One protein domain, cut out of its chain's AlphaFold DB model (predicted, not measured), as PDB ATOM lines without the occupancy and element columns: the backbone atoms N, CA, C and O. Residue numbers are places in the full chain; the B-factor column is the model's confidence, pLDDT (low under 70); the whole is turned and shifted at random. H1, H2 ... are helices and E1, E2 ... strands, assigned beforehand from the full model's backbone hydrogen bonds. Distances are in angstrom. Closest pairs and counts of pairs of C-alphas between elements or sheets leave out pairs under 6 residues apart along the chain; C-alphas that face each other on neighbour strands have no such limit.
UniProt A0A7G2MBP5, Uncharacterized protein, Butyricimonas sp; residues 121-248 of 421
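AT A GLANCE: This is residues 121 to 248 of the 421 residues of an uncharacterized protein of Butyricimonas sp (UniProt A0A7G2MBP5). A small closed barrel of five strands has a long helix, H3, packed slantwise on its outside, while the E1 and E2 hairpin, paired along its length, runs on past the ring as a long arm whose tip, residues 130 to 135, sticks out. The short helix H1 packs crosswise on H3, with a free loop at residues 167 to 172 after it, and the small helix H2 lies away from H1 and H3. The 128 printed residues hold five strands and three helices, in the order E1 E2 H1 E3 H2 E4 H3 E5; round the mixed barrel run E1 E2 E4 E3 E5 and back to E1. The class is mixed, helices and strands, and the whole is compact, with a radius of gyration of the C-alphas of 15.1 A and spans of 47 by 42 by 27 A.

IN THESE COORDINATES: E1, residues 121 to 131, begins at C-alpha 121 (138.647, 175.531, 107.270) and is 31.2 A long. E2, residues 134 to 146, is 32.0 A long and bends by 80 degrees at residue 143. H1 is residues 159 to 165, E3 residues 177 to 181, H2 residues 183 to 187 and E4 residues 207 to 210. H3, residues 214 to 233, is 28.5 A long and begins at C-alpha 214 (121.382, 173.274, 98.877). E5, residues 240 to 245, ends at C-alpha 245 (134.249, 162.564, 100.444).

HOW THE PARTS SIT: E1 and E2 form an antiparallel hairpin, with N 123 and O 142 2.8 A apart. Pairing is staggered: E2 pairs with E1 over residues 134 to 144 and with E4 over 145 to 146, parallel, with N 208 and O 145 at 2.9 A. E4 and E3 are antiparallel, with N 209 and O 180 at 2.8 A. E3 and E5 are parallel, with N 177 and O 242 at 2.9 A. E5 and E1, also parallel, close the ring, with N 126 and O 243 at 2.8 A. H3 is on the barrel, outside it, at a height over the sheet of 9.4 A; it lies over E1 and E3 and runs slantwise to the strands, at 34 degrees to E1 on the local plane. The closest C-alphas of H3 and E5 are those of Ile 220 and Val 240, 6.6 A apart. H1 touches H3, residues 218 to 226 alone, about perpendicular at 89 degrees; their closest C-alphas, of Trp 159 and Ala 222, are 5.2 A apart. H1 is not on the barrel; H2 only just is not, with 4 pairs of C-alphas within 10 A. Every O i to N i+4 pair is within hydrogen-bond range in H2 and H3, and 2 of 3 in H1.

THE WHOLE: The C-alphas farthest apart, of Glu 132 and Val 232, are 47.9 A apart. The printed part has no cut. The links E2 to H1, H1 to E3 and H2 to E4 are long. Mean pLDDT of the printed part is 89.2; residues 150 to 158 are under 70.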
ATOM      1  N   MET A 121     139.696 175.728 106.283       96.94
ATOM      2  CA  MET A 121     138.647 175.531 107.270       96.94
ATOM      3  C   MET A 121     138.751 174.133 107.869       96.94
ATOM      4  O   MET A 121     139.025 173.181 107.131       96.94
ATOM      5  N   PRO A 122     138.459 173.979 109.171       97.88
ATOM      6  CA  PRO A 122     138.371 172.668 109.783       97.88
ATOM      7  C   PRO A 122     137.161 171.914 109.227       97.88
ATOM      8  O   PRO A 122     136.025 172.399 109.240       97.88
ATOM      9  N   VAL A 123     137.405 170.704 108.743       98.12
ATOM     10  CA  VAL A 123     136.394 169.804 108.192       98.12
ATOM     11  C   VAL A 123     136.537 168.442 108.851       98.12
ATOM     12  O   VAL A 123     137.610 167.846 108.812       98.12
ATOM     13  N   GLU A 124     135.456 167.950 109.449       97.56
ATOM     14  CA  GLU A 124     135.396 166.622 110.053       97.56
ATOM     15  C   GLU A 124     134.959 165.601 108.996       97.56
ATOM     16  O   GLU A 124     133.783 165.509 108.630       97.56
ATOM     17  N   ILE A 125     135.925 164.839 108.493       97.00
ATOM     18  CA  ILE A 125     135.725 163.824 107.463       97.00
ATOM     19  C   ILE A 125     135.343 162.501 108.119       97.00
ATOM     20  O   ILE A 125     136.039 162.012 109.010       97.00
ATOM     21  N   TRP A 126     134.238 161.925 107.654       95.38
ATOM     22  CA  TRP A 126     133.706 160.639 108.082       95.38
ATOM     23  C   TRP A 126     134.000 159.605 106.998       95.38
ATOM     24  O   TRP A 126     133.585 159.763 105.849       95.38
ATOM     25  N   THR A 127     134.729 158.551 107.360       91.94
ATOM     26  CA  THR A 127     135.062 157.438 106.462       91.94
ATOM     27  C   THR A 127     134.458 156.155 107.013       91.94
ATOM     28  O   THR A 127     134.635 155.846 108.193       91.94
ATOM     29  N   TYR A 128     133.740 155.426 106.161       87.50
ATOM     30  CA  TYR A 128     133.270 154.082 106.470       87.50
ATOM     31  C   TYR A 128     134.397 153.090 106.186       87.50
ATOM     32  O   TYR A 128     134.917 153.044 105.072       87.50
ATOM     33  N   GLU A 129     134.776 152.322 107.198       86.06
ATOM     34  CA  GLU A 129     135.748 151.236 107.092       86.06
ATOM     35  C   GLU A 129     135.027 149.930 107.441       86.06
ATOM     36  O   GLU A 129     134.329 149.855 108.452       86.06
ATOM     37  N   GLU A 130     135.167 148.907 106.602       84.12
ATOM     38  CA  GLU A 130     134.590 147.581 106.844       84.12
ATOM     39  C   GLU A 130     135.712 146.555 107.019       84.12
ATOM     40  O   GLU A 130     136.649 146.504 106.220       84.12
ATOM     41  N   ASP A 131     135.609 145.736 108.064       81.69
ATOM     42  CA  ASP A 131     136.300 144.451 108.150       81.69
ATOM     43  C   ASP A 131     135.301 143.305 107.903       81.69
ATOM     44  O   ASP A 131     134.098 143.534 107.780       81.69
ATOM     45  N   GLU A 132     135.773 142.055 107.828       79.38
ATOM     46  CA  GLU A 132     134.930 140.883 107.520       79.38
ATOM     47  C   GLU A 132     133.696 140.714 108.436       79.38
ATOM     48  O   GLU A 132     132.819 139.901 108.132       79.38
ATOM     49  N   LYS A 133     133.618 141.414 109.580       81.50
ATOM     50  CA  LYS A 133     132.561 141.239 110.589       81.50
ATOM     51  C   LYS A 133     131.952 142.541 111.114       81.50
ATOM     52  O   LYS A 133     130.982 142.463 111.873       81.50
ATOM     53  N   ARG A 134     132.516 143.711 110.810       82.69
ATOM     54  CA  ARG A 134     132.138 144.993 111.422       82.69
ATOM     55  C   ARG A 134     132.313 146.150 110.447       82.69
ATOM     56  O   ARG A 134     133.304 146.236 109.733       82.69
ATOM     57  N   CYS A 135     131.382 147.095 110.520       78.94
ATOM     58  CA  CYS A 135     131.514 148.409 109.907       78.94
ATOM     59  C   CYS A 135     131.852 149.417 111.010       78.94
ATOM     60  O   CYS A 135     131.146 149.500 112.020       78.94
ATOM     61  N   PHE A 136     132.911 150.195 110.822       86.25
ATOM     62  CA  PHE A 136     133.308 151.278 111.714       86.25
ATOM     63  C   PHE A 136     133.244 152.604 110.977       86.25
ATOM     64  O   PHE A 136     133.446 152.685 109.765       86.25
ATOM     65  N   LEU A 137     133.002 153.664 111.737       88.31
ATOM     66  CA  LEU A 137     133.065 155.018 111.228       88.31
ATOM     67  C   LEU A 137     134.263 155.735 111.844       88.31
ATOM     68  O   LEU A 137     134.310 155.967 113.054       88.31
ATOM     69  N   LYS A 138     135.222 156.099 110.999       91.88
ATOM     70  CA  LYS A 138     136.390 156.881 111.388       91.88
ATOM     71  C   LYS A 138     136.117 158.360 111.158       91.88
ATOM     72  O   LYS A 138     135.659 158.747 110.085       91.88
ATOM     73  N   LYS A 139     136.430 159.178 112.164       93.69
ATOM     74  CA  LYS A 139     136.318 160.640 112.109       93.69
ATOM     75  C   LYS A 139     137.699 161.267 112.184       93.69
ATOM     76  O   LYS A 139     138.498 160.897 113.045       93.69
ATOM     77  N   GLU A 140     137.971 162.217 111.303       96.00
ATOM     78  CA  GLU A 140     139.233 162.954 111.279       96.00
ATOM     79  C   GLU A 140     138.972 164.420 110.927       96.00
ATOM     80  O   GLU A 140     138.298 164.705 109.941       96.00
ATOM     81  N   ILE A 141     139.515 165.353 111.711       96.62
ATOM     82  CA  ILE A 141     139.437 166.785 111.406       96.62
ATOM     83  C   ILE A 141     140.658 167.182 110.573       96.62
ATOM     84  O   ILE A 141     141.793 166.955 110.994       96.62
ATOM     85  N   LYS A 142     140.426 167.790 109.405       96.88
ATOM     86  CA  LYS A 142     141.471 168.310 108.509       96.88
ATOM     87  C   LYS A 142     141.237 169.768 108.159       96.88
ATOM     88  O   LYS A 142     140.100 170.204 108.014       96.88
ATOM     89  N   GLU A 143     142.333 170.480 107.936       96.88
ATOM     90  CA  GLU A 143     142.331 171.801 107.312       96.88
ATOM     91  C   GLU A 143     142.139 171.648 105.797       96.88
ATOM     92  O   GLU A 143     142.973 171.060 105.101       96.88
ATOM     93  N   VAL A 144     141.014 172.153 105.291       97.88
ATOM     94  CA  VAL A 144     140.559 171.965 103.909       97.88
ATOM     95  C   VAL A 144     140.268 173.314 103.266       97.88
ATOM     96  O   VAL A 144     139.625 174.179 103.864       97.88
ATOM     97  N   MET A 145     140.689 173.479 102.013       97.44
ATOM     98  CA  MET A 145     140.233 174.589 101.181       97.44
ATOM     99  C   MET A 145     138.842 174.247 100.644       97.44
ATOM    100  O   MET A 145     138.682 173.311  99.861       97.44
ATOM    101  N   ILE A 146     137.818 174.991 101.055       96.50
ATOM    102  CA  ILE A 146     136.464 174.790 100.532       96.50
ATOM    103  C   ILE A 146     136.322 175.635  99.269       96.50
ATOM    104  O   ILE A 146     136.455 176.854  99.315       96.50
ATOM    105  N   ALA A 147     136.044 174.990  98.143       94.50
ATOM    106  CA  ALA A 147     135.799 175.632  96.863       94.50
ATOM    107  C   ALA A 147     134.313 175.567  96.493       94.50
ATOM    108  O   ALA A 147     133.590 174.650  96.875       94.50
ATOM    109  N   GLN A 148     133.862 176.529  95.700       88.88
ATOM    110  CA  GLN A 148     132.546 176.556  95.084       88.88
ATOM    111  C   GLN A 148     132.695 176.496  93.570       88.88
ATOM    112  O   GLN A 148     133.515 177.203  92.977       88.88
ATOM    113  N   ASN A 149     131.852 175.681  92.940       76.62
ATOM    114  CA  ASN A 149     131.654 175.740  91.504       76.62
ATOM    115  C   ASN A 149     130.425 176.621  91.215       76.62
ATOM    116  O   ASN A 149     129.324 176.278  91.659       76.62
ATOM    117  N   PRO A 150     130.563 177.724  90.456       65.19
ATOM    118  CA  PRO A 150     129.438 178.600  90.126       65.19
ATOM    119  C   PRO A 150     128.309 177.897  89.354       65.19
ATOM    120  O   PRO A 150     127.178 178.382  89.374       65.19
ATOM    121  N   SER A 151     128.590 176.763  88.705       65.06
ATOM    122  CA  SER A 151     127.593 175.953  87.999       65.06
ATOM    123  C   SER A 151     126.772 175.037  88.908       65.06
ATOM    124  O   SER A 151     125.695 174.609  88.497       65.06
ATOM    125  N   PHE A 152     127.240 174.755  90.129       63.22
ATOM    126  CA  PHE A 152     126.563 173.866  91.089       63.22
ATOM    127  C   PHE A 152     126.008 174.615  92.302       63.22
ATOM    128  O   PHE A 152     124.985 174.229  92.868       63.22
ATOM    129  N   CYS A 153     126.640 175.726  92.680       59.94
ATOM    130  CA  CYS A 153     126.287 176.466  93.879       59.94
ATOM    131  C   CYS A 153     125.403 177.671  93.553       59.94
ATOM    132  O   CYS A 153     125.814 178.626  92.890       59.94
ATOM    133  N   SER A 154     124.186 177.691  94.101       55.19
ATOM    134  CA  SER A 154     123.412 178.928  94.137       55.19
ATOM    135  C   SER A 154     124.031 179.891  95.141       55.19
ATOM    136  O   SER A 154     123.992 179.628  96.340       55.19
ATOM    137  N   GLN A 155     124.511 181.044  94.677       55.16
ATOM    138  CA  GLN A 155     124.828 182.175  95.551       55.16
ATOM    139  C   GLN A 155     123.535 182.688  96.200       55.16
ATOM    140  O   GLN A 155     122.829 183.541  95.653       55.16
ATOM    141  N   THR A 156     123.168 182.135  97.350       53.78
ATOM    142  CA  THR A 156     121.990 182.567  98.097       53.78
ATOM    143  C   THR A 156     122.416 183.514  99.211       53.78
ATOM    144  O   THR A 156     123.237 183.209 100.069       53.78
ATOM    145  N   LYS A 157     121.783 184.689  99.252       58.41
ATOM    146  CA  LYS A 157     121.908 185.657 100.359       58.41
ATOM    147  C   LYS A 157     121.282 185.153 101.677       58.41
ATOM    148  O   LYS A 157     121.094 185.934 102.597       58.41
ATOM    149  N   ILE A 158     120.943 183.865 101.752       67.56
ATOM    150  CA  ILE A 158     120.196 183.226 102.844       67.56
ATOM    151  C   ILE A 158     121.135 182.831 103.997       67.56
ATOM    152  O   ILE A 158     120.676 182.493 105.080       67.56
ATOM    153  N   TRP A 159     122.457 182.952 103.831       70.38
ATOM    154  CA  TRP A 159     123.419 182.594 104.879       70.38
ATOM    155  C   TRP A 159     123.202 183.349 106.209       70.38
ATOM    156  O   TRP A 159     123.544 182.820 107.262       70.38
ATOM    157  N   GLN A 160     122.611 184.554 106.193       76.69
ATOM    158  CA  GLN A 160     122.243 185.269 107.426       76.69
ATOM    159  C   GLN A 160     121.172 184.515 108.222       76.69
ATOM    160  O   GLN A 160     121.328 184.327 109.421       76.69
ATOM    161  N   GLN A 161     120.140 184.013 107.544       82.12
ATOM    162  CA  GLN A 161     119.125 183.158 108.157       82.12
ATOM    163  C   GLN A 161     119.729 181.817 108.593       82.12
ATOM    164  O   GLN A 161     119.424 181.310 109.666       82.12
ATOM    165  N   ALA A 162     120.648 181.260 107.800       82.88
ATOM    166  CA  ALA A 162     121.345 180.024 108.150       82.88
ATOM    167  C   ALA A 162     122.184 180.157 109.433       82.88
ATOM    168  O   ALA A 162     122.299 179.200 110.190       82.88
ATOM    169  N   LYS A 163     122.729 181.349 109.716       82.31
ATOM    170  CA  LYS A 163     123.431 181.641 110.973       82.31
ATOM    171  C   LYS A 163     122.507 181.548 112.190       82.31
ATOM    172  O   LYS A 163     122.937 181.069 113.235       82.31
ATOM    173  N   GLU A 164     121.265 182.008 112.059       85.75
ATOM    174  CA  GLU A 164     120.251 181.897 113.115       85.75
ATOM    175  C   GLU A 164     119.840 180.431 113.303       85.75
ATOM    176  O   GLU A 164     119.899 179.913 114.418       85.75
ATOM    177  N   ILE A 165     119.540 179.740 112.198       87.62
ATOM    178  CA  ILE A 165     119.137 178.324 112.184       87.62
ATOM    179  C   ILE A 165     120.239 177.403 112.722       87.62
ATOM    180  O   ILE A 165     119.932 176.411 113.374       87.62
ATOM    181  N   PHE A 166     121.521 177.719 112.505       86.81
ATOM    182  CA  PHE A 166     122.639 176.888 112.970       86.81
ATOM    183  C   PHE A 166     122.595 176.605 114.480       86.81
ATOM    184  O   PHE A 166     123.090 175.570 114.927       86.81
ATOM    185  N   ASN A 167     122.026 177.514 115.274       85.12
ATOM    186  CA  ASN A 167     121.906 177.355 116.723       85.12
ATOM    187  C   ASN A 167     120.538 176.823 117.171       85.12
ATOM    188  O   ASN A 167     120.352 176.616 118.368       85.12
ATOM    189  N   ASP A 168     119.606 176.582 116.247       89.88
ATOM    190  CA  ASP A 168     118.301 176.013 116.569       89.88
ATOM    191  C   ASP A 168     118.460 174.551 117.028       89.88
ATOM    192  O   ASP A 168     119.137 173.768 116.354       89.88
ATOM    193  N   PRO A 169     117.862 174.152 118.166       89.88
ATOM    194  CA  PRO A 169     117.972 172.786 118.679       89.88
ATOM    195  C   PRO A 169     117.310 171.734 117.777       89.88
ATOM    196  O   PRO A 169     117.661 170.563 117.875       89.88
ATOM    197  N   ASN A 170     116.379 172.127 116.903       91.00
ATOM    198  CA  ASN A 170     115.718 171.218 115.962       91.00
ATOM    199  C   ASN A 170     116.485 171.076 114.641       91.00
ATOM    200  O   ASN A 170     116.068 170.318 113.765       91.00
ATOM    201  N   PHE A 171     117.570 171.830 114.453       89.00
ATOM    202  CA  PHE A 171     118.357 171.753 113.236       89.00
ATOM    203  C   PHE A 171     119.322 170.556 113.273       89.00
ATOM    204  O   PHE A 171     120.170 170.432 114.156       89.00
ATOM    205  N   GLU A 172     119.234 169.696 112.261       88.56
ATOM    206  CA  GLU A 172     120.078 168.508 112.098       88.56
ATOM    207  C   GLU A 172     121.502 168.872 111.629       88.56
ATOM    208  O   GLU A 172     121.847 168.714 110.453       88.56
ATOM    209  N   LYS A 173     122.342 169.356 112.555       83.88
ATOM    210  CA  LYS A 173     123.724 169.811 112.277       83.88
ATOM    211  C   LYS A 173     124.584 168.751 111.593       83.88
ATOM    212  O   LYS A 173     125.294 169.061 110.634       83.88
ATOM    213  N   ASP A 174     124.440 167.508 112.037       86.31
ATOM    214  CA  ASP A 174     125.237 166.368 111.585       86.31
ATOM    215  C   ASP A 174     124.595 165.617 110.411       86.31
ATOM    216  O   ASP A 174     124.910 164.456 110.169       86.31
ATOM    217  N   SER A 175     123.708 166.270 109.649       91.44
ATOM    218  CA  SER A 175     123.288 165.763 108.336       91.44
ATOM    219  C   SER A 175     124.521 165.504 107.446       91.44
ATOM    220  O   SER A 175     125.411 166.365 107.415       91.44
ATOM    221  N   PRO A 176     124.592 164.380 106.700       92.75
ATOM    222  CA  PRO A 176     125.715 164.088 105.810       92.75
ATOM    223  C   PRO A 176     125.949 165.176 104.758       92.75
ATOM    224  O   PRO A 176     125.028 165.590 104.048       92.75
ATOM    225  N   LYS A 177     127.206 165.604 104.618       94.50
ATOM    226  CA  LYS A 177     127.645 166.617 103.650       94.50
ATOM    227  C   LYS A 177     128.599 165.979 102.655       94.50
ATOM    228  O   LYS A 177     129.785 165.813 102.928       94.50
ATOM    229  N   TYR A 178     128.081 165.624 101.488       95.06
ATOM    230  CA  TYR A 178     128.915 165.090 100.419       95.06
ATOM    231  C   TYR A 178     129.788 166.183  99.799       95.06
ATOM    232  O   TYR A 178     129.307 167.259  99.433       95.06
ATOM    233  N   MET A 179     131.079 165.896  99.675       96.12
ATOM    234  CA  MET A 179     132.052 166.741  98.988       96.12
ATOM    235  C   MET A 179     132.900 165.898  98.038       96.12
ATOM    236  O   MET A 179     133.005 164.691  98.211       96.12
ATOM    237  N   THR A 180     133.530 166.522  97.050       96.12
ATOM    238  CA  THR A 180     134.464 165.863  96.127       96.12
ATOM    239  C   THR A 180     135.764 166.644  96.017       96.12
ATOM    240  O   THR A 180     135.804 167.841  96.302       96.12
ATOM    241  N   HIS A 181     136.834 165.982  95.592       95.56
ATOM    242  CA  HIS A 181     138.106 166.635  95.321       95.56
ATOM    243  C   HIS A 181     138.018 167.578  94.115       95.56
ATOM    244  O   HIS A 181     137.472 167.243  93.065       95.56
ATOM    245  N   ALA A 182     138.640 168.751  94.235       94.69
ATOM    246  CA  ALA A 182     138.659 169.755  93.171       94.69
ATOM    247  C   ALA A 182     139.473 169.356  91.925       94.69
ATOM    248  O   ALA A 182     139.382 170.030  90.899       94.69
ATOM    249  N   GLN A 183     140.254 168.273  91.989       93.62
ATOM    250  CA  GLN A 183     141.164 167.870  90.916       93.62
ATOM    251  C   GLN A 183     140.442 167.689  89.572       93.62
ATOM    252  O   GLN A 183     140.866 168.275  88.579       93.62
ATOM    253  N   ILE A 184     139.279 167.023  89.558       92.19
ATOM    254  CA  ILE A 184     138.490 166.803  88.330       92.19
ATOM    255  C   ILE A 184     138.016 168.113  87.667       92.19
ATOM    256  O   ILE A 184     137.753 168.150  86.466       92.19
ATOM    257  N   PHE A 185     137.921 169.204  88.431       92.38
ATOM    258  CA  PHE A 185     137.558 170.535  87.937       92.38
ATOM    259  C   PHE A 185     138.781 171.282  87.418       92.38
ATOM    260  O   PHE A 185     138.724 171.908  86.360       92.38
ATOM    261  N   PHE A 186     139.901 171.186  88.137       91.94
ATOM    262  CA  PHE A 186     141.176 171.743  87.701       91.94
ATOM    263  C   PHE A 186     141.650 171.118  86.387       91.94
ATOM    264  O   PHE A 186     142.108 171.848  85.500       91.94
ATOM    265  N   ASP A 187     141.500 169.806  86.229       91.19
ATOM    266  CA  ASP A 187     141.850 169.082  85.001       91.19
ATOM    267  C   ASP A 187     140.979 169.527  83.821       91.19
ATOM    268  O   ASP A 187     141.473 169.708  82.708       91.19
ATOM    269  N   ALA A 188     139.708 169.836  84.089       87.56
ATOM    270  CA  ALA A 188     138.777 170.423  83.129       87.56
ATOM    271  C   ALA A 188     138.945 171.946  82.931       87.56
ATOM    272  O   ALA A 188     138.137 172.563  82.241       87.56
ATOM    273  N   ASN A 189     139.981 172.566  83.514       89.12
ATOM    274  CA  ASN A 189     140.250 174.009  83.459       89.12
ATOM    275  C   ASN A 189     139.087 174.892  83.949       89.12
ATOM    276  O   ASN A 189     138.881 175.999  83.449       89.12
ATOM    277  N   ILE A 190     138.343 174.421  84.950       87.56
ATOM    278  CA  ILE A 190     137.314 175.211  85.622       87.56
ATOM    279  C   ILE A 190     137.971 176.089  86.690       87.56
ATOM    280  O   ILE A 190     138.632 175.591  87.601       87.56
ATOM    281  N   GLU A 191     137.775 177.405  86.582       90.00
ATOM    282  CA  GLU A 191     138.168 178.359  87.623       90.00
ATOM    283  C   GLU A 191     137.255 178.180  88.847       90.00
ATOM    284  O   GLU A 191     136.028 178.255  88.746       90.00
ATOM    285  N   LEU A 192     137.863 177.936  90.008       92.19
ATOM    286  CA  LEU A 192     137.168 177.770  91.281       92.19
ATOM    287  C   LEU A 192     137.397 178.984  92.175       92.19
ATOM    288  O   LEU A 192     138.447 179.631  92.113       92.19
ATOM    289  N   ALA A 193     136.426 179.261  93.036       92.94
ATOM    290  CA  ALA A 193     136.529 180.304  94.042       92.94
ATOM    291  C   ALA A 193     136.120 179.779  95.417       92.94
ATOM    292  O   ALA A 193     135.347 178.829  95.515       92.94
ATOM    293  N   ASP A 194     136.627 180.397  96.475       93.06
ATOM    294  CA  ASP A 194     136.173 180.138  97.838       93.06
ATOM    295  C   ASP A 194     134.728 180.661  98.049       93.06
ATOM    296  O   ASP A 194     134.173 181.362  97.191       93.06
ATOM    297  N   PRO A 195     134.100 180.391  99.206       90.75
ATOM    298  CA  PRO A 195     132.766 180.892  99.533       90.75
ATOM    299  C   PRO A 195     132.624 182.427  99.583       90.75
ATOM    300  O   PRO A 195     131.506 182.936  99.675       90.75
ATOM    301  N   ASN A 196     133.719 183.192  99.536       89.81
ATOM    302  CA  ASN A 196     133.719 184.655  99.433       89.81
ATOM    303  C   ASN A 196     133.993 185.161  98.003       89.81
ATOM    304  O   ASN A 196     134.002 186.375  97.778       89.81
ATOM    305  N   GLY A 197     134.182 184.264  97.033       89.94
ATOM    306  CA  GLY A 197     134.486 184.600  95.645       89.94
ATOM    307  C   GLY A 197     135.967 184.880  95.371       89.94
ATOM    308  O   GLY A 197     136.290 185.426  94.314       89.94
ATOM    309  N   ASN A 198     136.871 184.532  96.289       92.38
ATOM    310  CA  ASN A 198     138.312 184.616  96.063       92.38
ATOM    311  C   ASN A 198     138.755 183.441  95.188       92.38
ATOM    312  O   ASN A 198     138.478 182.292  95.519       92.38
ATOM    313  N   LEU A 199     139.443 183.715  94.076       93.12
ATOM    314  CA  LEU A 199     139.933 182.663  93.184       93.12
ATOM    315  C   LEU A 199     140.903 181.728  93.913       93.12
ATOM    316  O   LEU A 199     141.756 182.172  94.683       93.12
ATOM    317  N   ILE A 200     140.773 180.434  93.636       94.00
ATOM    318  CA  ILE A 200     141.651 179.388  94.155       94.00
ATOM    319  C   ILE A 200     142.636 179.003  93.052       94.00
ATOM    320  O   ILE A 200     142.248 178.760  91.908       94.00
ATOM    321  N   GLU A 201     143.922 178.955  93.396       92.81
ATOM    322  CA  GLU A 201     144.974 178.578  92.456       92.81
ATOM    323  C   GLU A 201     144.811 177.118  92.011       92.81
ATOM    324  O   GLU A 201     144.498 176.227  92.811       92.81
ATOM    325  N   LYS A 202     145.038 176.865  90.717       92.19
ATOM    326  CA  LYS A 202     144.940 175.521  90.140       92.19
ATOM    327  C   LYS A 202     145.945 174.591  90.827       92.19
ATOM    328  O   LYS A 202     147.122 174.923  90.923       92.19
ATOM    329  N   GLY A 203     145.485 173.418  91.261       87.00
ATOM    330  CA  GLY A 203     146.334 172.422  91.930       87.00
ATOM    331  C   GLY A 203     146.511 172.631  93.440       87.00
ATOM    332  O   GLY A 203     147.314 171.921  94.050       87.00
ATOM    333  N   THR A 204     145.762 173.558  94.056       92.06
ATOM    334  CA  THR A 204     145.710 173.703  95.522       92.06
ATOM    335  C   THR A 204     145.306 172.366  96.154       92.06
ATOM    336  O   THR A 204     144.223 171.837  95.891       92.06
ATOM    337  N   GLN A 205     146.190 171.807  96.980       91.44
ATOM    338  CA  GLN A 205     145.978 170.528  97.662       91.44
ATOM    339  C   GLN A 205     144.862 170.635  98.708       91.44
ATOM    340  O   GLN A 205     144.552 171.726  99.179       91.44
ATOM    341  N   ASN A 206     144.263 169.499  99.078       92.88
ATOM    342  CA  ASN A 206     143.167 169.426 100.055       92.88
ATOM    343  C   ASN A 206     142.001 170.381  99.747       92.88
ATOM    344  O   ASN A 206     141.385 170.933 100.655       92.88
ATOM    345  N   THR A 207     141.706 170.584  98.460       96.69
ATOM    346  CA  THR A 207     140.568 171.396  98.031       96.69
ATOM    347  C   THR A 207     139.353 170.509  97.798       96.69
ATOM    348  O   THR A 207     139.406 169.593  96.970       96.69
ATOM    349  N   LEU A 208     138.264 170.792  98.513       96.88
ATOM    350  CA  LEU A 208     136.995 170.077  98.408       96.88
ATOM    351  C   LEU A 208     135.886 170.986  97.879       96.88
ATOM    352  O   LEU A 208     135.818 172.168  98.215       96.88
ATOM    353  N   ILE A 209     135.000 170.414  97.071       94.88
ATOM    354  CA  ILE A 209     133.826 171.077  96.502       94.88
ATOM    355  C   ILE A 209     132.570 170.392  97.042       94.88
ATOM    356  O   ILE A 209     132.460 169.170  96.920       94.88
ATOM    357  N   PRO A 210     131.612 171.140  97.613       93.88
ATOM    358  CA  PRO A 210     130.315 170.602  97.997       93.88
ATOM    359  C   PRO A 210     129.565 170.016  96.798       93.88
ATOM    360  O   PRO A 210     129.357 170.700  95.797       93.88
ATOM    361  N   VAL A 211     129.134 168.763  96.940       92.25
ATOM    362  CA  VAL A 211     128.264 168.027  96.006       92.25
ATOM    363  C   VAL A 211     127.079 167.447  96.785       92.25
ATOM    364  O   VAL A 211     126.848 166.242  96.877       92.25
ATOM    365  N   CYS A 212     126.407 168.328  97.518       90.31
ATOM    366  CA  CYS A 212     125.365 168.002  98.485       90.31
ATOM    367  C   CYS A 212     124.137 168.895  98.288       90.31
ATOM    368  O   CYS A 212     124.125 169.775  97.424       90.31
ATOM    369  N   SER A 213     123.096 168.676  99.096       87.88
ATOM    370  CA  SER A 213     121.879 169.487  99.035       87.88
ATOM    371  C   SER A 213     122.171 170.966  99.279       87.88
ATOM    372  O   SER A 213     123.124 171.358  99.953       87.88
ATOM    373  N   VAL A 214     121.304 171.820  98.764       85.25
ATOM    374  CA  VAL A 214     121.382 173.274  98.877       85.25
ATOM    375  C   VAL A 214     121.278 173.702 100.330       85.25
ATOM    376  O   VAL A 214     121.954 174.653 100.718       85.25
ATOM    377  N   LYS A 215     120.488 172.980 101.139       87.81
ATOM    378  CA  LYS A 215     120.470 173.140 102.598       87.81
ATOM    379  C   LYS A 215     121.899 173.058 103.138       87.81
ATOM    380  O   LYS A 215     122.376 174.011 103.747       87.81
ATOM    381  N   GLU A 216     122.609 171.974 102.837       90.38
ATOM    382  CA  GLU A 216     123.977 171.762 103.311       90.38
ATOM    383  C   GLU A 216     124.986 172.751 102.715       90.38
ATOM    384  O   GLU A 216     125.827 173.273 103.445       90.38
ATOM    385  N   GLN A 217     124.884 173.089 101.425       89.44
ATOM    386  CA  GLN A 217     125.748 174.100 100.799       89.44
ATOM    387  C   GLN A 217     125.624 175.467 101.494       89.44
ATOM    388  O   GLN A 217     126.626 176.140 101.751       89.44
ATOM    389  N   VAL A 218     124.398 175.870 101.844       89.00
ATOM    390  CA  VAL A 218     124.135 177.111 102.588       89.00
ATOM    391  C   VAL A 218     124.715 177.044 104.002       89.00
ATOM    392  O   VAL A 218     125.264 178.038 104.478       89.00
ATOM    393  N   MET A 219     124.649 175.885 104.659       90.56
ATOM    394  CA  MET A 219     125.252 175.703 105.981       90.56
ATOM    395  C   MET A 219     126.777 175.751 105.940       90.56
ATOM    396  O   MET A 219     127.379 176.403 106.788       90.56
ATOM    397  N   ILE A 220     127.403 175.148 104.930       92.75
ATOM    398  CA  ILE A 220     128.854 175.237 104.712       92.75
ATOM    399  C   ILE A 220     129.274 176.704 104.542       92.75
ATOM    400  O   ILE A 220     130.214 177.159 105.193       92.75
ATOM    401  N   GLN A 221     128.532 177.483 103.745       91.25
ATOM    402  CA  GLN A 221     128.752 178.927 103.605       91.25
ATOM    403  C   GLN A 221     128.577 179.683 104.935       91.25
ATOM    404  O   GLN A 221     129.334 180.613 105.227       91.25
ATOM    405  N   ALA A 222     127.573 179.321 105.736       91.19
ATOM    406  CA  ALA A 222     127.318 179.951 107.027       91.19
ATOM    407  C   ALA A 222     128.447 179.668 108.028       91.19
ATOM    408  O   ALA A 222     128.937 180.608 108.655       91.19
ATOM    409  N   ILE A 223     128.904 178.414 108.121       93.50
ATOM    410  CA  ILE A 223     130.040 178.003 108.958       93.50
ATOM    411  C   ILE A 223     131.319 178.719 108.508       93.50
ATOM    412  O   ILE A 223     132.017 179.289 109.343       93.50
ATOM    413  N   TYR A 224     131.578 178.801 107.199       94.19
ATOM    414  CA  TYR A 224     132.713 179.556 106.650       94.19
ATOM    415  C   TYR A 224     132.722 181.015 107.140       94.19
ATOM    416  O   TYR A 224     133.729 181.520 107.641       94.19
ATOM    417  N   ASN A 225     131.570 181.689 107.073       92.19
ATOM    418  CA  ASN A 225     131.425 183.074 107.528       92.19
ATOM    419  C   ASN A 225     131.509 183.217 109.057       92.19
ATOM    420  O   ASN A 225     132.105 184.177 109.554       92.19
ATOM    421  N   LEU A 226     130.941 182.270 109.808       92.56
ATOM    422  CA  LEU A 226     131.054 182.206 111.267       92.56
ATOM    423  C   LEU A 226     132.507 182.027 111.713       92.56
ATOM    424  O   LEU A 226     132.922 182.675 112.672       92.56
ATOM    425  N   ASN A 227     133.290 181.228 110.991       96.31
ATOM    426  CA  ASN A 227     134.709 181.027 111.270       96.31
ATOM    427  C   ASN A 227     135.530 182.288 111.011       96.31
ATOM    428  O   ASN A 227     136.400 182.612 111.811       96.31
ATOM    429  N   ILE A 228     135.202 183.081 109.986       95.62
ATOM    430  CA  ILE A 228     135.818 184.408 109.804       95.62
ATOM    431  C   ILE A 228     135.533 185.313 111.010       95.62
ATOM    432  O   ILE A 228     136.419 186.027 111.479       95.62
ATOM    433  N   GLU A 229     134.306 185.299 111.537       94.31
ATOM    434  CA  GLU A 229     133.985 186.038 112.762       94.31
ATOM    435  C   GLU A 229     134.716 185.471 113.986       94.31
ATOM    436  O   GLU A 229     135.174 186.245 114.823       94.31
ATOM    437  N   ALA A 230     134.847 184.148 114.100       95.88
ATOM    438  CA  ALA A 230     135.589 183.502 115.179       95.88
ATOM    439  C   ALA A 230     137.071 183.902 115.152       95.88
ATOM    440  O   ALA A 230     137.589 184.336 116.178       95.88
ATOM    441  N   MET A 231     137.709 183.905 113.977       96.56
ATOM    442  CA  MET A 231     139.091 184.369 113.796       96.56
ATOM    443  C   MET A 231     139.279 185.823 114.251       96.56
ATOM    444  O   MET A 231     140.260 186.135 114.921       96.56
ATOM    445  N   VAL A 232     138.346 186.723 113.911       96.44
ATOM    446  CA  VAL A 232     138.407 188.147 114.305       96.44
ATOM    447  C   VAL A 232     138.241 188.336 115.814       96.44
ATOM    448  O   VAL A 232     138.819 189.260 116.389       96.44
ATOM    449  N   GLU A 233     137.437 187.484 116.441       94.44
ATOM    450  CA  GLU A 233     137.154 187.527 117.875       94.44
ATOM    451  C   GLU A 233     138.143 186.704 118.715       94.44
ATOM    452  O   GLU A 233     138.135 186.834 119.935       94.44
ATOM    453  N   GLY A 234     139.008 185.897 118.091       92.31
ATOM    454  CA  GLY A 234     139.921 184.985 118.789       92.31
ATOM    455  C   GLY A 234     139.220 183.771 119.409       92.31
ATOM    456  O   GLY A 234     139.670 183.265 120.431       92.31
ATOM    457  N   ARG A 235     138.098 183.331 118.826       94.38
ATOM    458  CA  ARG A 235     137.332 182.150 119.257       94.38
ATOM    459  C   ARG A 235     137.760 180.903 118.484       94.38
ATOM    460  O   ARG A 235     138.308 181.011 117.387       94.38
ATOM    461  N   GLU A 236     137.452 179.733 119.038       95.50
ATOM    462  CA  GLU A 236     137.626 178.456 118.344       95.50
ATOM    463  C   GLU A 236     136.802 178.397 117.052       95.50
ATOM    464  O   GLU A 236     135.704 178.961 116.959       95.50
ATOM    465  N   LEU A 237     137.363 177.728 116.045       96.69
ATOM    466  CA  LEU A 237     136.707 177.526 114.761       96.69
ATOM    467  C   LEU A 237     135.712 176.372 114.855       96.69
ATOM    468  O   LEU A 237     135.955 175.360 115.504       96.69
ATOM    469  N   ILE A 238     134.599 176.525 114.153       94.94
ATOM    470  CA  ILE A 238     133.535 175.536 114.059       94.94
ATOM    471  C   ILE A 238     133.872 174.602 112.887       94.94
ATOM    472  O   ILE A 238     133.950 175.084 111.749       94.94
ATOM    473  N   PRO A 239     134.069 173.292 113.115       96.38
ATOM    474  CA  PRO A 239     134.270 172.350 112.027       96.38
ATOM    475  C   PRO A 239     132.992 172.174 111.202       96.38
ATOM    476  O   PRO A 239     131.881 172.181 111.735       96.38
ATOM    477  N   VAL A 240     133.144 171.961 109.896       96.25
ATOM    478  CA  VAL A 240     132.055 171.407 109.081       96.25
ATOM    479  C   VAL A 240     131.950 169.915 109.406       96.25
ATOM    480  O   VAL A 240     132.848 169.153 109.049       96.25
ATOM    481  N   THR A 241     130.890 169.512 110.111       95.44
ATOM    482  CA  THR A 241     130.713 168.137 110.606       95.44
ATOM    483  C   THR A 241     130.121 167.184 109.567       95.44
ATOM    484  O   THR A 241     129.447 167.616 108.627       95.44
ATOM    485  N   ASN A 242     130.372 165.883 109.749       95.81
ATOM    486  CA  ASN A 242     129.861 164.789 108.909       95.81
ATOM    487  C   ASN A 242     130.088 164.996 107.399       95.81
ATOM    488  O   ASN A 242     129.163 164.872 106.585       95.81
ATOM    489  N   VAL A 243     131.321 165.340 107.014       97.38
ATOM    490  CA  VAL A 243     131.702 165.419 105.601       97.38
ATOM    491  C   VAL A 243     132.076 164.040 105.079       97.38
ATOM    492  O   VAL A 243     132.964 163.382 105.612       97.38
ATOM    493  N   GLN A 244     131.433 163.626 103.992       96.12
ATOM    494  CA  GLN A 244     131.731 162.377 103.298       96.12
ATOM    495  C   GLN A 244     132.317 162.700 101.929       96.12
ATOM    496  O   GLN A 244     131.673 163.347 101.099       96.12
ATOM    497  N   VAL A 245     133.558 162.278 101.701       96.12
ATOM    498  CA  VAL A 245     134.249 162.564 100.444       96.12
ATOM    499  C   VAL A 245     133.889 161.499  99.418       96.12
ATOM    500  O   VAL A 245     134.170 160.317  99.604       96.12
ATOM    501  N   LYS A 246     133.267 161.929  98.325       95.12
ATOM    502  CA  LYS A 246     132.904 161.092  97.191       95.12
ATOM    503  C   LYS A 246     133.882 161.323  96.047       95.12
ATOM    504  O   LYS A 246     134.148 162.463  95.673       95.12
ATOM    505  N   SER A 247     134.394 160.232  95.492       94.44
ATOM    506  CA  SER A 247     135.221 160.263  94.286       94.44
ATOM    507  C   SER A 247     134.346 160.077  93.051       94.44
ATOM    508  O   SER A 247     133.336 159.379  93.109       94.44
ATOM    509  N   PHE A 248     134.742 160.715  91.954       95.38
ATOM    510  CA  PHE A 248     134.146 160.546  90.632       95.38
ATOM    511  C   PHE A 248     135.275 160.352  89.628       95.38
ATOM    512  O   PHE A 248     136.311 161.015  89.743       95.38
TER     513      PHE A 248